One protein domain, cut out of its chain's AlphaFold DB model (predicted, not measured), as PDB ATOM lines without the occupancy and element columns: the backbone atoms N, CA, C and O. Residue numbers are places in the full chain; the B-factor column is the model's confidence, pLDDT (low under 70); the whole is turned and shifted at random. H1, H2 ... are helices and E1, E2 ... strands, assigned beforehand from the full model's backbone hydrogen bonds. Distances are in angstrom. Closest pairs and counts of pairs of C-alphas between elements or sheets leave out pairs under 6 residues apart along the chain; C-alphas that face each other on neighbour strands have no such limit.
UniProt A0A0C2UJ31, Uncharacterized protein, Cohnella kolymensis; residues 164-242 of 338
ATOM      1  N   ILE A 164     158.583 145.531 152.510       90.94
ATOM      2  CA  ILE A 164     157.501 145.399 153.494       90.94
ATOM      3  C   ILE A 164     156.757 146.728 153.579       90.94
ATOM      4  O   ILE A 164     157.321 147.743 153.991       90.94
ATOM      5  N   ALA A 165     155.489 146.720 153.176       91.38
ATOM      6  CA  ALA A 165     154.650 147.905 153.061       91.38
ATOM      7  C   ALA A 165     153.575 147.932 154.153       91.38
ATOM      8  O   ALA A 165     152.852 146.958 154.370       91.38
ATOM      9  N   GLY A 166     153.462 149.068 154.842       91.81
ATOM     10  CA  GLY A 166     152.421 149.298 155.841       91.81
ATOM     11  C   GLY A 166     151.121 149.791 155.209       91.81
ATOM     12  O   GLY A 166     151.153 150.716 154.400       91.81
ATOM     13  N   ILE A 167     149.988 149.222 155.618       92.19
ATOM     14  CA  ILE A 167     148.654 149.614 155.154       92.19
ATOM     15  C   ILE A 167     147.721 149.990 156.308       92.19
ATOM     16  O   ILE A 167     147.744 149.361 157.371       92.19
ATOM     17  N   SER A 168     146.900 151.015 156.100       90.56
ATOM     18  CA  SER A 168     145.801 151.388 156.994       90.56
ATOM     19  C   SER A 168     144.701 150.318 157.005       90.56
ATOM     20  O   SER A 168     144.702 149.401 156.186       90.56
ATOM     21  N   GLU A 169     143.744 150.429 157.928       87.00
ATOM     22  CA  GLU A 169     142.569 149.551 157.939       87.00
ATOM     23  C   GLU A 169     141.725 149.693 156.660       87.00
ATOM     24  O   GLU A 169     141.788 150.696 155.941       87.00
ATOM     25  N   LEU A 170     140.933 148.654 156.381       85.31
ATOM     26  CA  LEU A 170     140.135 148.528 155.159       85.31
ATOM     27  C   LEU A 170     139.085 149.638 154.991       85.31
ATOM     28  O   LEU A 170     138.759 150.002 153.863       85.31
ATOM     29  N   ASP A 171     138.534 150.116 156.101       80.81
ATOM     30  CA  ASP A 171     137.531 151.179 156.204       80.81
ATOM     31  C   ASP A 171     138.124 152.595 156.095       80.81
ATOM     32  O   ASP A 171     137.378 153.556 155.926       80.81
ATOM     33  N   GLY A 172     139.454 152.726 156.140       81.38
ATOM     34  CA  GLY A 172     140.175 153.964 155.842       81.38
ATOM     35  C   GLY A 172     140.778 153.979 154.432       81.38
ATOM     36  O   GLY A 172     140.240 153.416 153.480       81.38
ATOM     37  N   ASP A 173     141.967 154.575 154.298       86.00
ATOM     38  CA  ASP A 173     142.713 154.645 153.028       86.00
ATOM     39  C   ASP A 173     143.282 153.298 152.552       86.00
ATOM     40  O   ASP A 173     143.945 153.231 151.512       86.00
ATOM     41  N   GLY A 174     143.041 152.211 153.290       87.06
ATOM     42  CA  GLY A 174     143.659 150.917 153.043       87.06
ATOM     43  C   GLY A 174     143.445 150.408 151.615       87.06
ATOM     44  O   GLY A 174     144.394 150.011 150.948       87.06
ATOM     45  N   ARG A 175     142.228 150.495 151.066       87.44
ATOM     46  CA  ARG A 175     141.960 150.050 149.680       87.44
ATOM     47  C   ARG A 175     142.746 150.845 148.636       87.44
ATOM     48  O   ARG A 175     143.226 150.276 147.657       87.44
ATOM     49  N   LYS A 176     142.879 152.157 148.846       88.69
ATOM     50  CA  LYS A 176     143.627 153.048 147.955       88.69
ATOM     51  C   LYS A 176     145.120 152.723 148.001       88.69
ATOM     52  O   LYS A 176     145.730 152.549 146.952       88.69
ATOM     53  N   GLN A 177     145.673 152.563 149.200       89.94
ATOM     54  CA  GLN A 177     147.073 152.187 149.401       89.94
ATOM     55  C   GLN A 177     147.395 150.824 148.783       89.94
ATOM     56  O   GLN A 177     148.424 150.669 148.136       89.94
ATOM     57  N   LEU A 178     146.493 149.843 148.904       88.00
ATOM     58  CA  LEU A 178     146.689 148.544 148.263       88.00
ATOM     59  C   LEU A 178     146.766 148.672 146.738       88.00
ATOM     60  O   LEU A 178     147.633 148.064 146.114       88.00
ATOM     61  N   LYS A 179     145.876 149.471 146.138       86.19
ATOM     62  CA  LYS A 179     145.914 149.750 144.697       86.19
ATOM     63  C   LYS A 179     147.249 150.377 144.297       86.19
ATOM     64  O   LYS A 179     147.835 149.956 143.306       86.19
ATOM     65  N   GLU A 180     147.738 151.340 145.075       87.06
ATOM     66  CA  GLU A 180     149.045 151.964 144.852       87.06
ATOM     67  C   GLU A 180     150.182 150.940 144.937       87.06
ATOM     68  O   GLU A 180     151.086 150.982 144.110       87.06
ATOM     69  N   PHE A 181     150.125 149.978 145.862       86.56
ATOM     70  CA  PHE A 181     151.127 148.913 145.960       86.56
ATOM     71  C   PHE A 181     151.103 147.963 144.759       86.56
ATOM     72  O   PHE A 181     152.157 147.557 144.286       86.56
ATOM     73  N   LEU A 182     149.930 147.654 144.209       82.25
ATOM     74  CA  LEU A 182     149.827 146.811 143.013       82.25
ATOM     75  C   LEU A 182     150.455 147.454 141.769       82.25
ATOM     76  O   LEU A 182     150.970 146.745 140.909       82.25
ATOM     77  N   THR A 183     150.420 148.785 141.673       81.38
ATOM     78  CA  THR A 183     150.892 149.521 140.489       81.38
ATOM     79  C   THR A 183     152.234 150.227 140.678       81.38
ATOM     80  O   THR A 183     152.852 150.625 139.699       81.38
ATOM     81  N   GLY A 184     152.655 150.461 141.921       78.31
ATOM     82  CA  GLY A 184     153.752 151.373 142.259       78.31
ATOM     83  C   GLY A 184     155.110 150.713 142.480       78.31
ATOM     84  O   GLY A 184     156.115 151.422 142.515       78.31
ATOM     85  N   TYR A 185     155.163 149.388 142.630       78.75
ATOM     86  CA  TYR A 185     156.419 148.647 142.787       78.75
ATOM     87  C   TYR A 185     156.869 147.999 141.480       78.75
ATOM     88  O   TYR A 185     156.064 147.712 140.588       78.75
ATOM     89  N   ASN A 186     158.179 147.758 141.386       77.56
ATOM     90  CA  ASN A 186     158.771 147.093 140.233       77.56
ATOM     91  C   ASN A 186     158.170 145.674 140.094       77.56
ATOM     92  O   ASN A 186     158.054 144.983 141.108       77.56
ATOM     93  N   PRO A 187     157.813 145.225 138.875       72.06
ATOM     94  CA  PRO A 187     157.261 143.891 138.626       72.06
ATOM     95  C   PRO A 187     158.069 142.736 139.230       72.06
ATOM     96  O   PRO A 187     157.499 141.728 139.620       72.06
ATOM     97  N   SER A 188     159.389 142.868 139.358       76.88
ATOM     98  CA  SER A 188     160.235 141.810 139.924       76.88
ATOM     99  C   SER A 188     160.285 141.793 141.458       76.88
ATOM    100  O   SER A 188     160.925 140.913 142.027       76.88
ATOM    101  N   GLN A 189     159.666 142.761 142.143       83.88
ATOM    102  CA  GLN A 189     159.704 142.857 143.603       83.88
ATOM    103  C   GLN A 189     158.573 142.074 144.260       83.88
ATOM    104  O   GLN A 189     157.403 142.200 143.902       83.88
ATOM    105  N   ARG A 190     158.926 141.339 145.311       87.69
ATOM    106  CA  ARG A 190     157.978 140.679 146.205       87.69
ATOM    107  C   ARG A 190     157.635 141.611 147.352       87.69
ATOM    108  O   ARG A 190     158.520 142.036 148.103       87.69
ATOM    109  N   VAL A 191     156.352 141.915 147.503       91.00
ATOM    110  CA  VAL A 191     155.874 142.885 148.495       91.00
ATOM    111  C   VAL A 191     155.045 142.170 149.549       91.00
ATOM    112  O   VAL A 191     154.030 141.551 149.240       91.00
ATOM    113  N   LEU A 192     155.446 142.289 150.813       92.75
ATOM    114  CA  LEU A 192     154.615 141.889 151.944       92.75
ATOM    115  C   LEU A 192     153.852 143.106 152.469       92.75
ATOM    116  O   LEU A 192     154.449 144.077 152.933       92.75
ATOM    117  N   VAL A 193     152.525 143.038 152.437       93.44
ATOM    118  CA  VAL A 193     151.642 144.069 152.979       93.44
ATOM    119  C   VAL A 193     151.251 143.696 154.403       93.44
ATOM    120  O   VAL A 193     150.682 142.630 154.660       93.44
ATOM    121  N   VAL A 194     151.530 144.595 155.342       94.00
ATOM    122  CA  VAL A 194     151.205 144.432 156.760       94.00
ATOM    123  C   VAL A 194     150.342 145.578 157.257       94.00
ATOM    124  O   VAL A 194     150.506 146.730 156.862       94.00
ATOM    125  N   ARG A 195     149.442 145.280 158.188       93.38
ATOM    126  CA  ARG A 195     148.648 146.287 158.889       93.38
ATOM    127  C   ARG A 195     149.576 147.242 159.641       93.38
ATOM    128  O   ARG A 195     150.488 146.809 160.347       93.38
ATOM    129  N   SER A 196     149.319 148.532 159.502       92.62
ATOM    130  CA  SER A 196     150.093 149.636 160.066       92.62
ATOM    131  C   SER A 196     149.124 150.720 160.558       92.62
ATOM    132  O   SER A 196     148.979 151.759 159.905       92.62
ATOM    133  N   PRO A 197     148.440 150.490 161.695       88.94
ATOM    134  CA  PRO A 197     147.459 151.437 162.202       88.94
ATOM    135  C   PRO A 197     148.134 152.758 162.590       88.94
ATOM    136  O   PRO A 197     149.330 152.799 162.882       88.94
ATOM    137  N   LYS A 198     147.372 153.852 162.568       88.00
ATOM    138  CA  LYS A 198     147.871 155.195 162.887       88.00
ATOM    139  C   LYS A 198     147.489 155.609 164.306       88.00
ATOM    140  O   LYS A 198     146.407 155.287 164.783       88.00
ATOM    141  N   VAL A 199     148.369 156.374 164.947       87.19
ATOM    142  CA  VAL A 199     148.113 157.124 166.184       87.19
ATOM    143  C   VAL A 199     148.473 158.580 165.901       87.19
ATOM    144  O   VAL A 199     149.645 158.963 165.865       87.19
ATOM    145  N   GLY A 200     147.449 159.389 165.616       87.88
ATOM    146  CA  GLY A 200     147.630 160.734 165.071       87.88
ATOM    147  C   GLY A 200     148.402 160.692 163.748       87.88
ATOM    148  O   GLY A 200     148.032 159.970 162.827       87.88
ATOM    149  N   LYS A 201     149.511 161.437 163.669       85.75
ATOM    150  CA  LYS A 201     150.405 161.456 162.496       85.75
ATOM    151  C   LYS A 201     151.394 160.284 162.432       85.75
ATOM    152  O   LYS A 201     152.125 160.150 161.453       85.75
ATOM    153  N   TRP A 202     151.456 159.460 163.474       87.06
ATOM    154  CA  TRP A 202     152.445 158.395 163.608       87.06
ATOM    155  C   TRP A 202     151.852 157.036 163.268       87.06
ATOM    156  O   TRP A 202     150.647 156.822 163.365       87.06
ATOM    157  N   THR A 203     152.708 156.099 162.880       87.94
ATOM    158  CA  THR A 203     152.335 154.686 162.809       87.94
ATOM    159  C   THR A 203     152.457 154.067 164.200       87.94
ATOM    160  O   THR A 203     153.487 154.224 164.853       87.94
ATOM    161  N   ASP A 204     151.431 153.335 164.634       90.75
ATOM    162  CA  ASP A 204     151.488 152.473 165.815       90.75
ATOM    163  C   ASP A 204     152.378 151.269 165.504       90.75
ATOM    164  O   ASP A 204     151.931 150.241 164.986       90.75
ATOM    165  N   TRP A 205     153.673 151.421 165.768       90.50
ATOM    166  CA  TRP A 205     154.643 150.378 165.482       90.50
ATOM    167  C   TRP A 205     154.398 149.114 166.311       90.50
ATOM    168  O   TRP A 205     154.642 148.015 165.827       90.50
ATOM    169  N   ILE A 206     153.855 149.220 167.525       89.94
ATOM    170  CA  ILE A 206     153.599 148.054 168.381       89.94
ATOM    171  C   ILE A 206     152.464 147.215 167.788       89.94
ATOM    172  O   ILE A 206     152.612 146.001 167.629       89.94
ATOM    173  N   LYS A 207     151.364 147.856 167.377       89.75
ATOM    174  CA  LYS A 207     150.203 147.172 166.780       89.75
ATOM    175  C   LYS A 207     150.369 146.841 165.292       89.75
ATOM    176  O   LYS A 207     149.493 146.184 164.724       89.75
ATOM    177  N   SER A 208     151.464 147.264 164.658       90.94
ATOM    178  CA  SER A 208     151.762 146.959 163.256       90.94
ATOM    179  C   SER A 208     152.325 145.548 163.045       90.94
ATOM    180  O   SER A 208     152.757 144.866 163.981       90.94
ATOM    181  N   GLY A 209     152.373 145.118 161.784       90.88
ATOM    182  CA  GLY A 209     153.054 143.888 161.370       90.88
ATOM    183  C   GLY A 209     152.147 142.664 161.257       90.88
ATOM    184  O   GLY A 209     152.635 141.577 160.959       90.88
ATOM    185  N   LYS A 210     150.831 142.821 161.460       93.19
ATOM    186  CA  LYS A 210     149.864 141.757 161.151       93.19
ATOM    187  C   LYS A 210     149.776 141.591 159.625       93.19
ATOM    188  O   LYS A 210     149.479 142.588 158.965       93.19
ATOM    189  N   PRO A 211     150.014 140.395 159.062       93.94
ATOM    190  CA  PRO A 211     149.973 140.188 157.616       93.94
ATOM    191  C   PRO A 211     148.589 140.469 157.036       93.94
ATOM    192  O   PRO A 211     147.587 140.049 157.614       93.94
ATOM    193  N   VAL A 212     148.545 141.164 155.901       94.12
ATOM    194  CA  VAL A 212     147.317 141.432 155.141       94.12
ATOM    195  C   VAL A 212     147.341 140.656 153.833       94.12
ATOM    196  O   VAL A 212     146.429 139.872 153.576       94.12
ATOM    197  N   ALA A 213     148.398 140.836 153.042       93.38
ATOM    198  CA  ALA A 213     148.587 140.139 151.778       93.38
ATOM    199  C   ALA A 213     150.069 140.065 151.399       93.38
ATOM    200  O   ALA A 213     150.879 140.856 151.882       93.38
ATOM    201  N   SER A 214     150.410 139.158 150.499       92.19
ATOM    202  CA  SER A 214     151.645 139.189 149.721       92.19
ATOM    203  C   SER A 214     151.323 139.419 148.249       92.19
ATOM    204  O   SER A 214     150.289 138.967 147.755       92.19
ATOM    205  N   LEU A 215     152.189 140.176 147.581       89.94
ATOM    206  CA  LEU A 215     152.042 140.581 146.189       89.94
ATOM    207  C   LEU A 215     153.270 140.120 145.406       89.94
ATOM    208  O   LEU A 215     154.406 140.439 145.776       89.94
ATOM    209  N   THR A 216     153.021 139.411 144.315       86.81
ATOM    210  CA  THR A 216     154.008 138.994 143.316       86.81
ATOM    211  C   THR A 216     153.505 139.410 141.940       86.81
ATOM    212  O   THR A 216     152.306 139.381 141.665       86.81
ATOM    213  N   ARG A 217     154.403 139.843 141.056       79.69
ATOM    214  CA  ARG A 217     154.082 140.076 139.643       79.69
ATOM    215  C   ARG A 217     154.972 139.164 138.811       79.69
ATOM    216  O   ARG A 217     156.157 139.014 139.098       79.69
ATOM    217  N   GLU A 218     154.377 138.507 137.825       68.31
ATOM    218  CA  GLU A 218     155.085 137.572 136.951       68.31
ATOM    219  C   GLU A 218     155.207 138.180 135.548       68.31
ATOM    220  O   GLU A 218     154.208 138.583 134.946       68.31
ATOM    221  N   GLY A 219     156.438 138.247 135.029       62.53
ATOM    222  CA  GLY A 219     156.736 138.716 133.671       62.53
ATOM    223  C   GLY A 219     156.534 140.221 133.435       62.53
ATOM    224  O   GLY A 219     156.634 141.035 134.356       62.53
ATOM    225  N   ASP A 220     156.251 140.577 132.177       61.03
ATOM    226  CA  ASP A 220     156.098 141.952 131.670       61.03
ATOM    227  C   ASP A 220     154.765 142.595 132.099       61.03
ATOM    228  O   ASP A 220     153.934 142.982 131.282       61.03
ATOM    229  N   GLU A 221     154.525 142.689 133.406       63.00
ATOM    230  CA  GLU A 221     153.462 143.497 134.023       63.00
ATOM    231  C   GLU A 221     152.014 142.999 133.899       63.00
ATOM    232  O   GLU A 221     151.143 143.546 134.579       63.00
ATOM    233  N   SER A 222     151.737 141.974 133.089       67.12
ATOM    234  CA  SER A 222     150.361 141.569 132.747       67.12
ATOM    235  C   SER A 222     149.627 140.740 133.809       67.12
ATOM    236  O   SER A 222     148.398 140.642 133.760       67.12
ATOM    237  N   LYS A 223     150.343 140.144 134.772       78.56
ATOM    238  CA  LYS A 223     149.760 139.315 135.837       78.56
ATOM    239  C   LYS A 223     150.316 139.704 137.203       78.56
ATOM    240  O   LYS A 223     151.527 139.801 137.393       78.56
ATOM    241  N   ALA A 224     149.407 139.904 138.151       82.00
ATOM    242  CA  ALA A 224     149.713 140.074 139.563       82.00
ATOM    243  C   ALA A 224     149.008 138.969 140.349       82.00
ATOM    244  O   ALA A 224     147.811 138.741 140.167       82.00
ATOM    245  N   GLU A 225     149.750 138.302 141.217       87.44
ATOM    246  CA  GLU A 225     149.232 137.338 142.172       87.44
ATOM    247  C   GLU A 225     149.168 138.000 143.552       87.44
ATOM    248  O   GLU A 225     150.088 138.694 143.993       87.44
ATOM    249  N   ILE A 226     148.022 137.819 144.210       89.75
ATOM    250  CA  ILE A 226     147.759 138.341 145.548       89.75
ATOM    251  C   ILE A 226     147.385 137.163 146.433       89.75
ATOM    252  O   ILE A 226     146.328 136.557 146.253       89.75
ATOM    253  N   MET A 227     148.218 136.881 147.426       91.62
ATOM    254  CA  MET A 227     147.919 135.894 148.455       91.62
ATOM    255  C   MET A 227     147.458 136.613 149.723       91.62
ATOM    256  O   MET A 227     148.204 137.363 150.348       91.62
ATOM    257  N   TRP A 228     146.197 136.396 150.094       93.69
ATOM    258  CA  TRP A 228     145.549 137.063 151.221       93.69
ATOM    259  C   TRP A 228     145.752 136.312 152.534       93.69
ATOM    260  O   TRP A 228     145.609 135.095 152.583       93.69
ATOM    261  N   TYR A 229     145.997 137.052 153.613       93.56
ATOM    262  CA  TYR A 229     146.143 136.518 154.972       93.56
ATOM    263  C   TYR A 229     145.070 137.026 155.940       93.56
ATOM    264  O   TYR A 229     144.810 136.383 156.957       93.56
ATOM    265  N   ASP A 230     144.460 138.182 155.656       92.12
ATOM    266  CA  ASP A 230     143.407 138.768 156.489       92.12
ATOM    267  C   ASP A 230     142.031 138.592 155.813       92.12
ATOM    268  O   ASP A 230     141.798 139.177 154.750       92.12
ATOM    269  N   PRO A 231     141.089 137.842 156.423       91.06
ATOM    270  CA  PRO A 231     139.762 137.605 155.851       91.06
ATOM    271  C   PRO A 231     138.920 138.877 155.721       91.06
ATOM    272  O   PRO A 231     137.940 138.889 154.987       91.06
ATOM    273  N   LYS A 232     139.271 139.977 156.398       90.56
ATOM    274  CA  LYS A 232     138.568 141.252 156.200       90.56
ATOM    275  C   LYS A 232     138.790 141.812 154.798       90.56
ATOM    276  O   LYS A 232     137.937 142.529 154.291       90.56
ATOM    277  N   TRP A 233     139.930 141.507 154.183       89.88
ATOM    278  CA  TRP A 233     140.343 142.094 152.910       89.88
ATOM    279  C   TRP A 233     139.902 141.296 151.684       89.88
ATOM    280  O   TRP A 233     139.935 141.830 150.577       89.88
ATOM    281  N   CYS A 234     139.457 140.053 151.870       85.31
ATOM    282  CA  CYS A 234     139.044 139.176 150.785       85.31
ATOM    283  C   CYS A 234     137.744 138.449 151.128       85.31
ATOM    284  O   CYS A 234     137.597 137.922 152.222       85.31
ATOM    285  N   VAL A 235     136.837 138.315 150.156       84.88
ATOM    286  CA  VAL A 235     135.649 137.437 150.260       84.88
ATOM    287  C   VAL A 235     136.039 135.966 149.991       84.88
ATOM    288  O   VAL A 235     135.265 135.183 149.455       84.88
ATOM    289  N   CYS A 236     137.282 135.595 150.306       84.69
ATOM    290  CA  CYS A 236     137.875 134.287 150.049       84.69
ATOM    291  C   CYS A 236     138.403 133.657 151.339       84.69
ATOM    292  O   CYS A 236     138.508 134.314 152.375       84.69
ATOM    293  N   ILE A 237     138.750 132.371 151.266       88.88
ATOM    294  CA  ILE A 237     139.435 131.677 152.358       88.88
ATOM    295  C   ILE A 237     140.883 132.197 152.406       88.88
ATOM    296  O   ILE A 237     141.601 132.037 151.417       88.88
ATOM    297  N   PRO A 238     141.321 132.841 153.505       90.44
ATOM    298  CA  PRO A 238     142.678 133.361 153.614       90.44
ATOM    299  C   PRO A 238     143.695 132.225 153.744       90.44
ATOM    300  O   PRO A 238     143.409 131.168 154.310       90.44
ATOM    301  N   HIS A 239     144.909 132.472 153.267       90.19
ATOM    302  CA  HIS A 239     146.038 131.576 153.449       90.19
ATOM    303  C   HIS A 239     146.544 131.608 154.903       90.19
ATOM    304  O   HIS A 239     146.451 132.621 155.604       90.19
ATOM    305  N   GLU A 240     147.145 130.505 155.352       89.50
ATOM    306  CA  GLU A 240     147.836 130.411 156.643       89.50
ATOM    307  C   GLU A 240     148.916 131.504 156.752       89.50
ATOM    308  O   GLU A 240     149.751 131.662 155.857       89.50
ATOM    309  N   SER A 241     148.929 132.251 157.862       90.56
ATOM    310  CA  SER A 241     149.842 133.393 158.062       90.56
ATOM    311  C   SER A 241     150.883 133.186 159.166       90.56
ATOM    312  O   SER A 241     151.687 134.079 159.436       90.56
ATOM    313  N   LYS A 242     150.919 132.015 159.813       90.25
ATOM    314  CA  LYS A 242     151.782 131.750 160.978       90.25
ATOM    315  C   LYS A 242     153.275 131.920 160.677       90.25
ATOM    316  O   LYS A 242     154.001 132.495 161.495       90.25
TER     317      LYS A 242
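What this domain is: This is residues 164 to 242 of the 338 residues of an uncharacterized protein of Cohnella kolymensis (UniProt A0A0C2UJ31). A strongly twisted sheet of four strands has one helix, H1, packed over one face, and E3 and E4 form a long hairpin on the side of the sheet away from E1. The long link from E2 to E3 reaches out at one end of the longest axis, the turn from E3 to E4 lies at the other, and residues 229 to 242 form a winding tail after E4. The printed part has 79 residues with one named helix and four named strands, in the order E1, H1, E2, E3, E4; the sheet runs E1, E2, E3, E4 and is mixed. The class is mixed, helices and strands, with 34 residues in named elements, under half of those printed. The whole is compact, with a radius of gyration of the C-alphas of 12.7 A and spans of 39 by 27 by 21 A.

How they stand to each other: E1, residues 164 to 167, is an edge strand and the parallel neighbour of E2, residues 191 to 195, at 38 degrees; N 165 and O 192 are 2.9 A apart, within hydrogen-bond range. Between them in the chain comes H1, residues 174 to 184, and the three make a strand-helix-strand unit, two parallel neighbour strands joined through a helix, with a right-handed crossover. H1 is on the sheet, and its height over the sheet is 8.8 A; H1 and the sheet E1, E2, E3, E4 are two layers, a helix on one face of a sheet. It lies over E2, along the strands at 14 degrees on the local plane, and only just not over E3, residues 211 to 218, on which 2 of its C-alphas fall. The closest C-alphas of E1 and H1 are those of Ile 167 and Gly 174, 5.6 A apart. In H1 every O i to N i+4 pair is within hydrogen-bond range. E2 and E3 are a hairpin, antiparallel at 161 degrees, with N 193 and O 213 at 2.8 A. E3 and E4, residues 223 to 228, are a hairpin too, antiparallel at 162 degrees, with N 214 and O 227 at 2.8 A. E2, E3 and E4 form a meander, each strand the antiparallel neighbour of the one before. E4 is the other edge strand, apart from E1 and E2.

Where its parts are: E1 begins at C-alpha 164, (157.501, 145.399, 153.494), and is 9.9 A long from first to last C-alpha. H1 begins at C-alpha 174, (143.659, 150.917, 153.043), and measures 14.8 A. E2 measures 13.1 A, E3, the longest strand by residues, 21.4 A, and E4 16.1 A, ending at C-alpha 228, (145.549, 137.063, 151.221).

The domain as a whole: The two C-alphas farthest apart, those of Gly 200 and Gly 219, are 39.4 A apart. The printed part has no cut. The link from E2 to E3, 15 residues, is long, and within it residues 198 to 199 pair with 202 to 203, antiparallel; the link from E3 to E4 is tight. Mean pLDDT of the printed part is 86.5; residues 218 to 222 are under 70.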